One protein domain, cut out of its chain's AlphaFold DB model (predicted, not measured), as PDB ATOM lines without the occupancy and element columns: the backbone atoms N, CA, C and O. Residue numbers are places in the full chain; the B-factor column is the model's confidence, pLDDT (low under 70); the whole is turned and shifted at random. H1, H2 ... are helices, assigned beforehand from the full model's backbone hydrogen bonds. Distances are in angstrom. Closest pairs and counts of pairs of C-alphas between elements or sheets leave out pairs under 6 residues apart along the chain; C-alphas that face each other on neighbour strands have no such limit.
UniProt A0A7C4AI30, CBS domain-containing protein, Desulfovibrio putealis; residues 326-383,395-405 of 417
ATOM      1  N   GLY A 326     -38.214  68.130  21.937       41.19
ATOM      2  CA  GLY A 326     -38.496  69.224  20.994       41.19
ATOM      3  C   GLY A 326     -39.671  68.971  20.044       41.19
ATOM      4  O   GLY A 326     -40.516  69.853  19.877       41.19
ATOM      5  N   ASP A 327     -39.733  67.780  19.447       51.03
ATOM      6  CA  ASP A 327     -40.741  67.423  18.436       51.03
ATOM      7  C   ASP A 327     -42.130  67.226  19.049       51.03
ATOM      8  O   ASP A 327     -43.142  67.620  18.463       51.03
ATOM      9  N   ASP A 328     -42.185  66.750  20.296       62.16
ATOM     10  CA  ASP A 328     -43.445  66.601  21.014       62.16
ATOM     11  C   ASP A 328     -44.092  67.960  21.329       62.16
ATOM     12  O   ASP A 328     -45.312  68.096  21.334       62.16
ATOM     13  N   LEU A 329     -43.309  69.029  21.525       65.94
ATOM     14  CA  LEU A 329     -43.875  70.369  21.721       65.94
ATOM     15  C   LEU A 329     -44.558  70.894  20.451       65.94
ATOM     16  O   LEU A 329     -45.670  71.411  20.543       65.94
ATOM     17  N   ALA A 330     -43.924  70.752  19.283       68.62
ATOM     18  CA  ALA A 330     -44.501  71.193  18.012       68.62
ATOM     19  C   ALA A 330     -45.825  70.480  17.723       68.62
ATOM     20  O   ALA A 330     -46.820  71.126  17.381       68.62
ATOM     21  N   ARG A 331     -45.845  69.161  17.931       72.81
ATOM     22  CA  ARG A 331     -47.038  68.327  17.780       72.81
ATOM     23  C   ARG A 331     -48.135  68.736  18.765       72.81
ATOM     24  O   ARG A 331     -49.202  69.151  18.327       72.81
ATOM     25  N   ARG A 332     -47.842  68.773  20.072       73.56
ATOM     26  CA  ARG A 332     -48.812  69.160  21.117       73.56
ATOM     27  C   ARG A 332     -49.415  70.547  20.895       73.56
ATOM     28  O   ARG A 332     -50.620  70.713  21.049       73.56
ATOM     29  N   VAL A 333     -48.603  71.540  20.522       77.12
ATOM     30  CA  VAL A 333     -49.100  72.896  20.232       77.12
ATOM     31  C   VAL A 333     -49.999  72.883  18.995       77.12
ATOM     32  O   VAL A 333     -51.077  73.473  19.022       77.12
ATOM     33  N   THR A 334     -49.595  72.190  17.929       80.50
ATOM     34  CA  THR A 334     -50.399  72.079  16.700       80.50
ATOM     35  C   THR A 334     -51.740  71.397  16.975       80.50
ATOM     36  O   THR A 334     -52.776  71.876  16.509       80.50
ATOM     37  N   ASP A 335     -51.736  70.332  17.775       80.81
ATOM     38  CA  ASP A 335     -52.929  69.571  18.147       80.81
ATOM     39  C   ASP A 335     -53.866  70.393  19.039       80.81
ATOM     40  O   ASP A 335     -55.066  70.463  18.774       80.81
ATOM     41  N   ALA A 336     -53.323  71.104  20.031       77.75
ATOM     42  CA  ALA A 336     -54.097  72.002  20.885       77.75
ATOM     43  C   ALA A 336     -54.752  73.138  20.080       77.75
ATOM     44  O   ALA A 336     -55.934  73.432  20.261       77.75
ATOM     45  N   VAL A 337     -54.011  73.744  19.148       85.00
ATOM     46  CA  VAL A 337     -54.519  74.791  18.246       85.00
ATOM     47  C   VAL A 337     -55.607  74.245  17.315       85.00
ATOM     48  O   VAL A 337     -56.609  74.925  17.074       85.00
ATOM     49  N   ARG A 338     -55.440  73.018  16.807       87.75
ATOM     50  CA  ARG A 338     -56.427  72.335  15.961       87.75
ATOM     51  C   ARG A 338     -57.732  72.090  16.708       87.75
ATOM     52  O   ARG A 338     -58.777  72.557  16.262       87.75
ATOM     53  N   LEU A 339     -57.665  71.408  17.849       82.00
ATOM     54  CA  LEU A 339     -58.840  71.082  18.659       82.00
ATOM     55  C   LEU A 339     -59.516  72.346  19.202       82.00
ATOM     56  O   LEU A 339     -60.741  72.452  19.174       82.00
ATOM     57  N   GLY A 340     -58.731  73.344  19.620       80.88
ATOM     58  CA  GLY A 340     -59.249  74.647  20.031       80.88
ATOM     59  C   GLY A 340     -60.046  75.341  18.924       80.88
ATOM     60  O   GLY A 340     -61.112  75.891  19.192       80.88
ATOM     61  N   CYS A 341     -59.579  75.275  17.671       85.81
ATOM     62  CA  CYS A 341     -60.313  75.818  16.527       85.81
ATOM     63  C   CYS A 341     -61.600  75.054  16.230       85.81
ATOM     64  O   CYS A 341     -62.618  75.699  16.002       85.81
ATOM     65  N   LEU A 342     -61.577  73.718  16.273       85.19
ATOM     66  CA  LEU A 342     -62.781  72.910  16.063       85.19
ATOM     67  C   LEU A 342     -63.871  73.266  17.085       85.19
ATOM     68  O   LEU A 342     -64.995  73.560  16.693       85.19
ATOM     69  N   ARG A 343     -63.516  73.384  18.371       81.88
ATOM     70  CA  ARG A 343     -64.448  73.810  19.435       81.88
ATOM     71  C   ARG A 343     -64.935  75.250  19.292       81.88
ATOM     72  O   ARG A 343     -66.025  75.582  19.740       81.88
ATOM     73  N   ALA A 344     -64.119  76.117  18.701       81.81
ATOM     74  CA  ALA A 344     -64.482  77.503  18.433       81.81
ATOM     75  C   ALA A 344     -65.262  77.678  17.114       81.81
ATOM     76  O   ALA A 344     -65.532  78.816  16.729       81.81
ATOM     77  N   GLY A 345     -65.583  76.594  16.392       83.75
ATOM     78  CA  GLY A 345     -66.242  76.668  15.085       83.75
ATOM     79  C   GLY A 345     -65.363  77.284  13.986       83.75
ATOM     80  O   GLY A 345     -65.864  77.769  12.973       83.75
ATOM     81  N   VAL A 346     -64.041  77.303  14.169       85.62
ATOM     82  CA  VAL A 346     -63.082  77.904  13.236       85.62
ATOM     83  C   VAL A 346     -62.651  76.874  12.192       85.62
ATOM     84  O   VAL A 346     -61.957  75.907  12.491       85.62
ATOM     85  N   SER A 347     -62.972  77.136  10.924       85.50
ATOM     86  CA  SER A 347     -62.721  76.235   9.785       85.50
ATOM     87  C   SER A 347     -61.288  76.252   9.217       85.50
ATOM     88  O   SER A 347     -61.025  75.632   8.184       85.50
ATOM     89  N   ARG A 348     -60.351  76.975   9.848       87.94
ATOM     90  CA  ARG A 348     -58.970  77.146   9.352       87.94
ATOM     91  C   ARG A 348     -58.138  75.870   9.531       87.94
ATOM     92  O   ARG A 348     -58.259  75.170  10.533       87.94
ATOM     93  N   ILE A 349     -57.257  75.599   8.565       87.75
ATOM     94  CA  ILE A 349     -56.449  74.363   8.521       87.75
ATOM     95  C   ILE A 349     -54.978  74.630   8.868       87.75
ATOM     96  O   ILE A 349     -54.363  73.825   9.555       87.75
ATOM     97  N   GLY A 350     -54.392  75.748   8.428       88.31
ATOM     98  CA  GLY A 350     -53.005  76.079   8.781       88.31
ATOM     99  C   GLY A 350     -52.880  76.399  10.271       88.31
ATOM    100  O   GLY A 350     -53.697  77.152  10.803       88.31
ATOM    101  N   GLY A 351     -51.865  75.869  10.950       87.25
ATOM    102  CA  GLY A 351     -51.550  76.175  12.341       87.25
ATOM    103  C   GLY A 351     -51.427  77.676  12.600       87.25
ATOM    104  O   GLY A 351     -52.033  78.176  13.547       87.25
ATOM    105  N   VAL A 352     -50.726  78.421  11.740       83.25
ATOM    106  CA  VAL A 352     -50.575  79.884  11.901       83.25
ATOM    107  C   VAL A 352     -51.919  80.606  11.741       83.25
ATOM    108  O   VAL A 352     -52.235  81.532  12.487       83.25
ATOM    109  N   GLU A 353     -52.743  80.179  10.782       87.62
ATOM    110  CA  GLU A 353     -54.075  80.756  10.555       87.62
ATOM    111  C   GLU A 353     -55.019  80.477  11.726       87.62
ATOM    112  O   GLU A 353     -55.787  81.356  12.127       87.62
ATOM    113  N   ARG A 354     -54.940  79.263  12.277       88.56
ATOM    114  CA  ARG A 354     -55.688  78.828  13.452       88.56
ATOM    115  C   ARG A 354     -55.284  79.594  14.704       88.56
ATOM    116  O   ARG A 354     -56.153  80.139  15.375       88.56
ATOM    117  N   ALA A 355     -53.987  79.715  14.977       85.00
ATOM    118  CA  ALA A 355     -53.474  80.498  16.098       85.00
ATOM    119  C   ALA A 355     -53.974  81.952  16.050       85.00
ATOM    120  O   ALA A 355     -54.563  82.434  17.015       85.00
ATOM    121  N   ARG A 356     -53.873  82.602  14.881       85.44
ATOM    122  CA  ARG A 356     -54.403  83.962  14.673       85.44
ATOM    123  C   ARG A 356     -55.909  84.051  14.849       85.44
ATOM    124  O   ARG A 356     -56.424  85.108  15.199       85.44
ATOM    125  N   ALA A 357     -56.649  83.012  14.471       85.19
ATOM    126  CA  ALA A 357     -58.093  82.989  14.656       85.19
ATOM    127  C   ALA A 357     -58.444  82.897  16.146       85.19
ATOM    128  O   ALA A 357     -59.267  83.684  16.600       85.19
ATOM    129  N   LEU A 358     -57.769  82.023  16.900       78.69
ATOM    130  CA  LEU A 358     -57.960  81.863  18.345       78.69
ATOM    131  C   LEU A 358     -57.610  83.126  19.136       78.69
ATOM    132  O   LEU A 358     -58.372  83.505  20.023       78.69
ATOM    133  N   GLU A 359     -56.514  83.805  18.792       80.81
ATOM    134  CA  GLU A 359     -56.155  85.106  19.379       80.81
ATOM    135  C   GLU A 359     -57.255  86.150  19.122       80.81
ATOM    136  O   GLU A 359     -57.706  86.823  20.046       80.81
ATOM    137  N   ARG A 360     -57.759  86.240  17.881       82.75
ATOM    138  CA  ARG A 360     -58.817  87.197  17.507       82.75
ATOM    139  C   ARG A 360     -60.142  86.961  18.225       82.75
ATOM    140  O   ARG A 360     -60.844  87.926  18.500       82.75
ATOM    141  N   VAL A 361     -60.489  85.708  18.522       79.44
ATOM    142  CA  VAL A 361     -61.711  85.376  19.275       79.44
ATOM    143  C   VAL A 361     -61.494  85.353  20.795       79.44
ATOM    144  O   VAL A 361     -62.365  84.885  21.524       79.44
ATOM    145  N   GLY A 362     -60.337  85.817  21.286       73.56
ATOM    146  CA  GLY A 362     -60.026  85.886  22.719       73.56
ATOM    147  C   GLY A 362     -59.872  84.521  23.399       73.56
ATOM    148  O   GLY A 362     -59.993  84.418  24.617       73.56
ATOM    149  N   ARG A 363     -59.633  83.455  22.625       71.88
ATOM    150  CA  ARG A 363     -59.466  82.075  23.121       71.88
ATOM    151  C   ARG A 363     -57.996  81.683  23.318       71.88
ATOM    152  O   ARG A 363     -57.729  80.573  23.768       71.88
ATOM    153  N   ALA A 364     -57.059  82.570  22.986       71.00
ATOM    154  CA  ALA A 364     -55.624  82.390  23.185       71.00
ATOM    155  C   ALA A 364     -54.937  83.717  23.543       71.00
ATOM    156  O   ALA A 364     -55.407  84.785  23.153       71.00
ATOM    157  N   GLY A 365     -53.823  83.633  24.278       68.62
ATOM    158  CA  GLY A 365     -53.002  84.795  24.628       68.62
ATOM    159  C   GLY A 365     -52.226  85.360  23.430       68.62
ATOM    160  O   GLY A 365     -52.008  84.637  22.452       68.62
ATOM    161  N   PRO A 366     -51.787  86.632  23.507       60.94
ATOM    162  CA  PRO A 366     -50.917  87.214  22.491       60.94
ATOM    163  C   PRO A 366     -49.608  86.414  22.451       60.94
ATOM    164  O   PRO A 366     -49.083  86.076  23.505       60.94
ATOM    165  N   ASP A 367     -49.118  86.100  21.249       70.06
ATOM    166  CA  ASP A 367     -47.883  85.346  20.937       70.06
ATOM    167  C   ASP A 367     -48.071  83.871  20.542       70.06
ATOM    168  O   ASP A 367     -47.113  83.249  20.065       70.06
ATOM    169  N   LEU A 368     -49.281  83.306  20.620       72.88
ATOM    170  CA  LEU A 368     -49.539  81.948  20.121       72.88
ATOM    171  C   LEU A 368     -49.219  81.838  18.623       72.88
ATOM    172  O   LEU A 368     -48.575  80.883  18.188       72.88
ATOM    173  N   THR A 369     -49.605  82.840  17.833       73.56
ATOM    174  CA  THR A 369     -49.283  82.913  16.401       73.56
ATOM    175  C   THR A 369     -47.779  82.867  16.152       73.56
ATOM    176  O   THR A 369     -47.314  82.185  15.235       73.56
ATOM    177  N   LEU A 370     -47.010  83.590  16.966       69.56
ATOM    178  CA  LEU A 370     -45.558  83.658  16.848       69.56
ATOM    179  C   LEU A 370     -44.910  82.315  17.197       69.56
ATOM    180  O   LEU A 370     -44.006  81.865  16.489       69.56
ATOM    181  N   ALA A 371     -45.387  81.673  18.264       71.19
ATOM    182  CA  ALA A 371     -44.929  80.355  18.675       71.19
ATOM    183  C   ALA A 371     -45.185  79.313  17.577       71.19
ATOM    184  O   ALA A 371     -44.276  78.559  17.229       71.19
ATOM    185  N   VAL A 372     -46.378  79.309  16.974       77.00
ATOM    186  CA  VAL A 372     -46.703  78.373  15.889       77.00
ATOM    187  C   VAL A 372     -45.848  78.628  14.649       77.00
ATOM    188  O   VAL A 372     -45.288  77.676  14.115       77.00
ATOM    189  N   GLU A 373     -45.641  79.883  14.234       75.12
ATOM    190  CA  GLU A 373     -44.755  80.203  13.098       75.12
ATOM    191  C   GLU A 373     -43.318  79.696  13.334       75.12
ATOM    192  O   GLU A 373     -42.685  79.166  12.418       75.12
ATOM    193  N   TYR A 374     -42.805  79.812  14.565       72.56
ATOM    194  CA  TYR A 374     -41.493  79.276  14.935       72.56
ATOM    195  C   TYR A 374     -41.443  77.744  14.845       72.56
ATOM    196  O   TYR A 374     -40.489  77.190  14.296       72.56
ATOM    197  N   LEU A 375     -42.466  77.050  15.352       73.19
ATOM    198  CA  LEU A 375     -42.545  75.586  15.299       73.19
ATOM    199  C   LEU A 375     -42.675  75.088  13.852       73.19
ATOM    200  O   LEU A 375     -41.962  74.164  13.467       73.19
ATOM    201  N   THR A 376     -43.488  75.750  13.027       73.62
ATOM    202  CA  THR A 376     -43.569  75.481  11.586       73.62
ATOM    203  C   THR A 376     -42.207  75.676  10.924       73.62
ATOM    204  O   THR A 376     -41.748  74.802  10.196       73.62
ATOM    205  N   ALA A 377     -41.498  76.776  11.204       69.44
ATOM    206  CA  ALA A 377     -40.163  77.000  10.648       69.44
ATOM    207  C   ALA A 377     -39.170  75.885  11.014       69.44
ATOM    208  O   ALA A 377     -38.370  75.489  10.170       69.44
ATOM    209  N   ARG A 378     -39.252  75.328  12.230       69.25
ATOM    210  CA  ARG A 378     -38.440  74.166  12.627       69.25
ATOM    211  C   ARG A 378     -38.779  72.911  11.821       69.25
ATOM    212  O   ARG A 378     -37.859  72.210  11.408       69.25
ATOM    213  N   GLN A 379     -40.061  72.656  11.556       69.44
ATOM    214  CA  GLN A 379     -40.504  71.520  10.734       69.44
ATOM    215  C   GLN A 379     -39.980  71.610   9.289       69.44
ATOM    216  O   GLN A 379     -39.618  70.597   8.697       69.44
ATOM    217  N   TRP A 380     -39.864  72.822   8.731       64.94
ATOM    218  CA  TRP A 380     -39.336  73.054   7.377       64.94
ATOM    219  C   TRP A 380     -37.866  72.672   7.187       64.94
ATOM    220  O   TRP A 380     -37.462  72.376   6.065       64.94
ATOM    221  N   VAL A 381     -37.069  72.684   8.255       57.00
ATOM    222  CA  VAL A 381     -35.620  72.429   8.194       57.00
ATOM    223  C   VAL A 381     -35.290  70.931   8.334       57.00
ATOM    224  O   VAL A 381     -34.124  70.560   8.293       57.00
ATOM    225  N   GLY A 382     -36.295  70.049   8.433       51.47
ATOM    226  CA  GLY A 382     -36.088  68.598   8.353       51.47
ATOM    227  C   GLY A 382     -35.280  68.019   9.519       51.47
ATOM    228  O   GLY A 382     -34.398  67.194   9.311       51.47
ATOM    229  N   LEU A 383     -35.565  68.456  10.746       44.75
ATOM    230  CA  LEU A 383     -34.914  67.962  11.967       44.75
ATOM    231  C   LEU A 383     -35.705  66.875  12.698       44.75
ATOM    232  O   LEU A 383     -35.580  66.733  13.910       44.75
ATOM    233  N   GLU A 395     -30.448  77.844  14.264       51.31
ATOM    234  CA  GLU A 395     -31.315  78.259  15.368       51.31
ATOM    235  C   GLU A 395     -31.518  79.784  15.374       51.31
ATOM    236  O   GLU A 395     -32.628  80.270  15.605       51.31
ATOM    237  N   ARG A 396     -30.465  80.552  15.049       53.34
ATOM    238  CA  ARG A 396     -30.576  81.995  14.789       53.34
ATOM    239  C   ARG A 396     -31.504  82.287  13.613       53.34
ATOM    240  O   ARG A 396     -32.347  83.162  13.747       53.34
ATOM    241  N   LEU A 397     -31.417  81.540  12.509       48.56
ATOM    242  CA  LEU A 397     -32.301  81.714  11.347       48.56
ATOM    243  C   LEU A 397     -33.783  81.499  11.696       48.56
ATOM    244  O   LEU A 397     -34.617  82.327  11.328       48.56
ATOM    245  N   CYS A 398     -34.109  80.447  12.453       50.69
ATOM    246  CA  CYS A 398     -35.481  80.188  12.909       50.69
ATOM    247  C   CYS A 398     -35.976  81.288  13.864       50.69
ATOM    248  O   CYS A 398     -37.090  81.797  13.712       50.69
ATOM    249  N   ARG A 399     -35.131  81.710  14.818       55.44
ATOM    250  CA  ARG A 399     -35.440  82.814  15.742       55.44
ATOM    251  C   ARG A 399     -35.615  84.149  15.015       55.44
ATOM    252  O   ARG A 399     -36.533  84.898  15.337       55.44
ATOM    253  N   ASP A 400     -34.799  84.433  14.005       49.94
ATOM    254  CA  ASP A 400     -34.886  85.643  13.189       49.94
ATOM    255  C   ASP A 400     -36.142  85.653  12.307       49.94
ATOM    256  O   ASP A 400     -36.790  86.694  12.170       49.94
ATOM    257  N   ALA A 401     -36.526  84.506  11.735       44.62
ATOM    258  CA  ALA A 401     -37.774  84.356  10.986       44.62
ATOM    259  C   ALA A 401     -39.007  84.604  11.875       44.62
ATOM    260  O   ALA A 401     -39.919  85.339  11.479       44.62
ATOM    261  N   ALA A 402     -38.999  84.080  13.106       48.88
ATOM    262  CA  ALA A 402     -40.033  84.353  14.100       48.88
ATOM    263  C   ALA A 402     -40.039  85.841  14.506       48.88
ATOM    264  O   ALA A 402     -41.065  86.516  14.411       48.88
ATOM    265  N   ARG A 403     -38.881  86.415  14.858       51.34
ATOM    266  CA  ARG A 403     -38.758  87.824  15.276       51.34
ATOM    267  C   ARG A 403     -39.231  88.806  14.200       51.34
ATOM    268  O   ARG A 403     -39.902  89.783  14.527       51.34
ATOM    269  N   ARG A 404     -38.929  88.552  12.922       48.75
ATOM    270  CA  ARG A 404     -39.431  89.365  11.798       48.75
ATOM    271  C   ARG A 404     -40.950  89.274  11.650       48.75
ATOM    272  O   ARG A 404     -41.587  90.282  11.362       48.75
ATOM    273  N   SER A 405     -41.530  88.103  11.896       40.03
ATOM    274  CA  SER A 405     -42.984  87.914  11.883       40.03
ATOM    275  C   SER A 405     -43.666  88.687  13.014       40.03
ATOM    276  O   SER A 405     -44.677  89.336  12.765       40.03
TER     277      SER A 405
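AT A GLANCE: This is residues 326 to 383 and 395 to 405 of the 417 residues of the protein "CBS domain-containing protein" of Desulfovibrio putealis (UniProt A0A7C4AI30). One long helix, H1, runs across one side of a helical hairpin made by H2 and H3, crossing both of them, and a fourth helix, H4, packs on the side of H3 away from H1. H3 is the middle piece, touching the other three helices. The printed part has 69 residues with four named helices, H1, H2, H3, H4 along the chain, and no named strand: its class is all helix. It is compact, with a radius of gyration of the C-alphas of 11.9 A, and elongated in outline, spanning 35 by 23 by 16 A.

HOW THE PARTS SIT: Start with H1, residues 327 to 343, and look next at H2, residues 351 to 360. They touch, H1 with residues 334 to 341 alone; the closest C-alphas are those of Thr 334 and Gly 351, 6.1 A apart. The two run the same way at a steep tilt of 51 degrees. Then comes H3, residues 368 to 380, the hub. H2 and H3 form a helical hairpin, opposite ways at a shallow tilt of 3 degrees. H3 touches H2 with residues 368 to 373 alone, and the closest C-alphas, those of Ala 355 and Thr 369, are 4.8 A apart. Residues 372 to 376 alone of H3 touch residues 330 to 334 alone of H1, opposite ways at a steep tilt of 49 degrees; the C-alphas of Ala 330 and Leu 375 are the closest, at 5.5 A. Last is H4, residues 395 to 405, which touches H3, closest at the C-alphas of Tyr 374 and Ala 402, 5.3 A apart. These two run opposite ways at a steep tilt of 42 degrees. H4 is apart from H1 and from H2. The packing of the helices is mostly crossed, with one of the four touching pairs at a shallow tilt. In H1, H2, H3 and H4 every O i to N i+4 pair is within hydrogen-bond range.

IN THESE COORDINATES: Find C-alpha 327 at (-40.741, 67.423, 18.436); from there H1 runs 24.6 A to C-alpha 343. H2 takes up residues 351 to 360. Find C-alpha 368 at (-49.539, 81.948, 20.121), where H3 begins its 18.6 A to C-alpha 380. H4 runs 15.5 A from C-alpha 395 to C-alpha 405 at (-42.984, 87.914, 11.883).

THE WHOLE: The two C-alphas farthest apart are those of Gly 345 and Arg 396, at 36.1 A. Residues 384 to 394 are not printed, and C-alphas 383 and 395 are 11.4 A apart across this cut. The links H1 to H2 and H2 to H3 are short. Mean pLDDT of the printed part is 71.1; look for low values at residues 326 to 330, 377 to 383 and 395 to 405, among others, with a mean of 49 in H4.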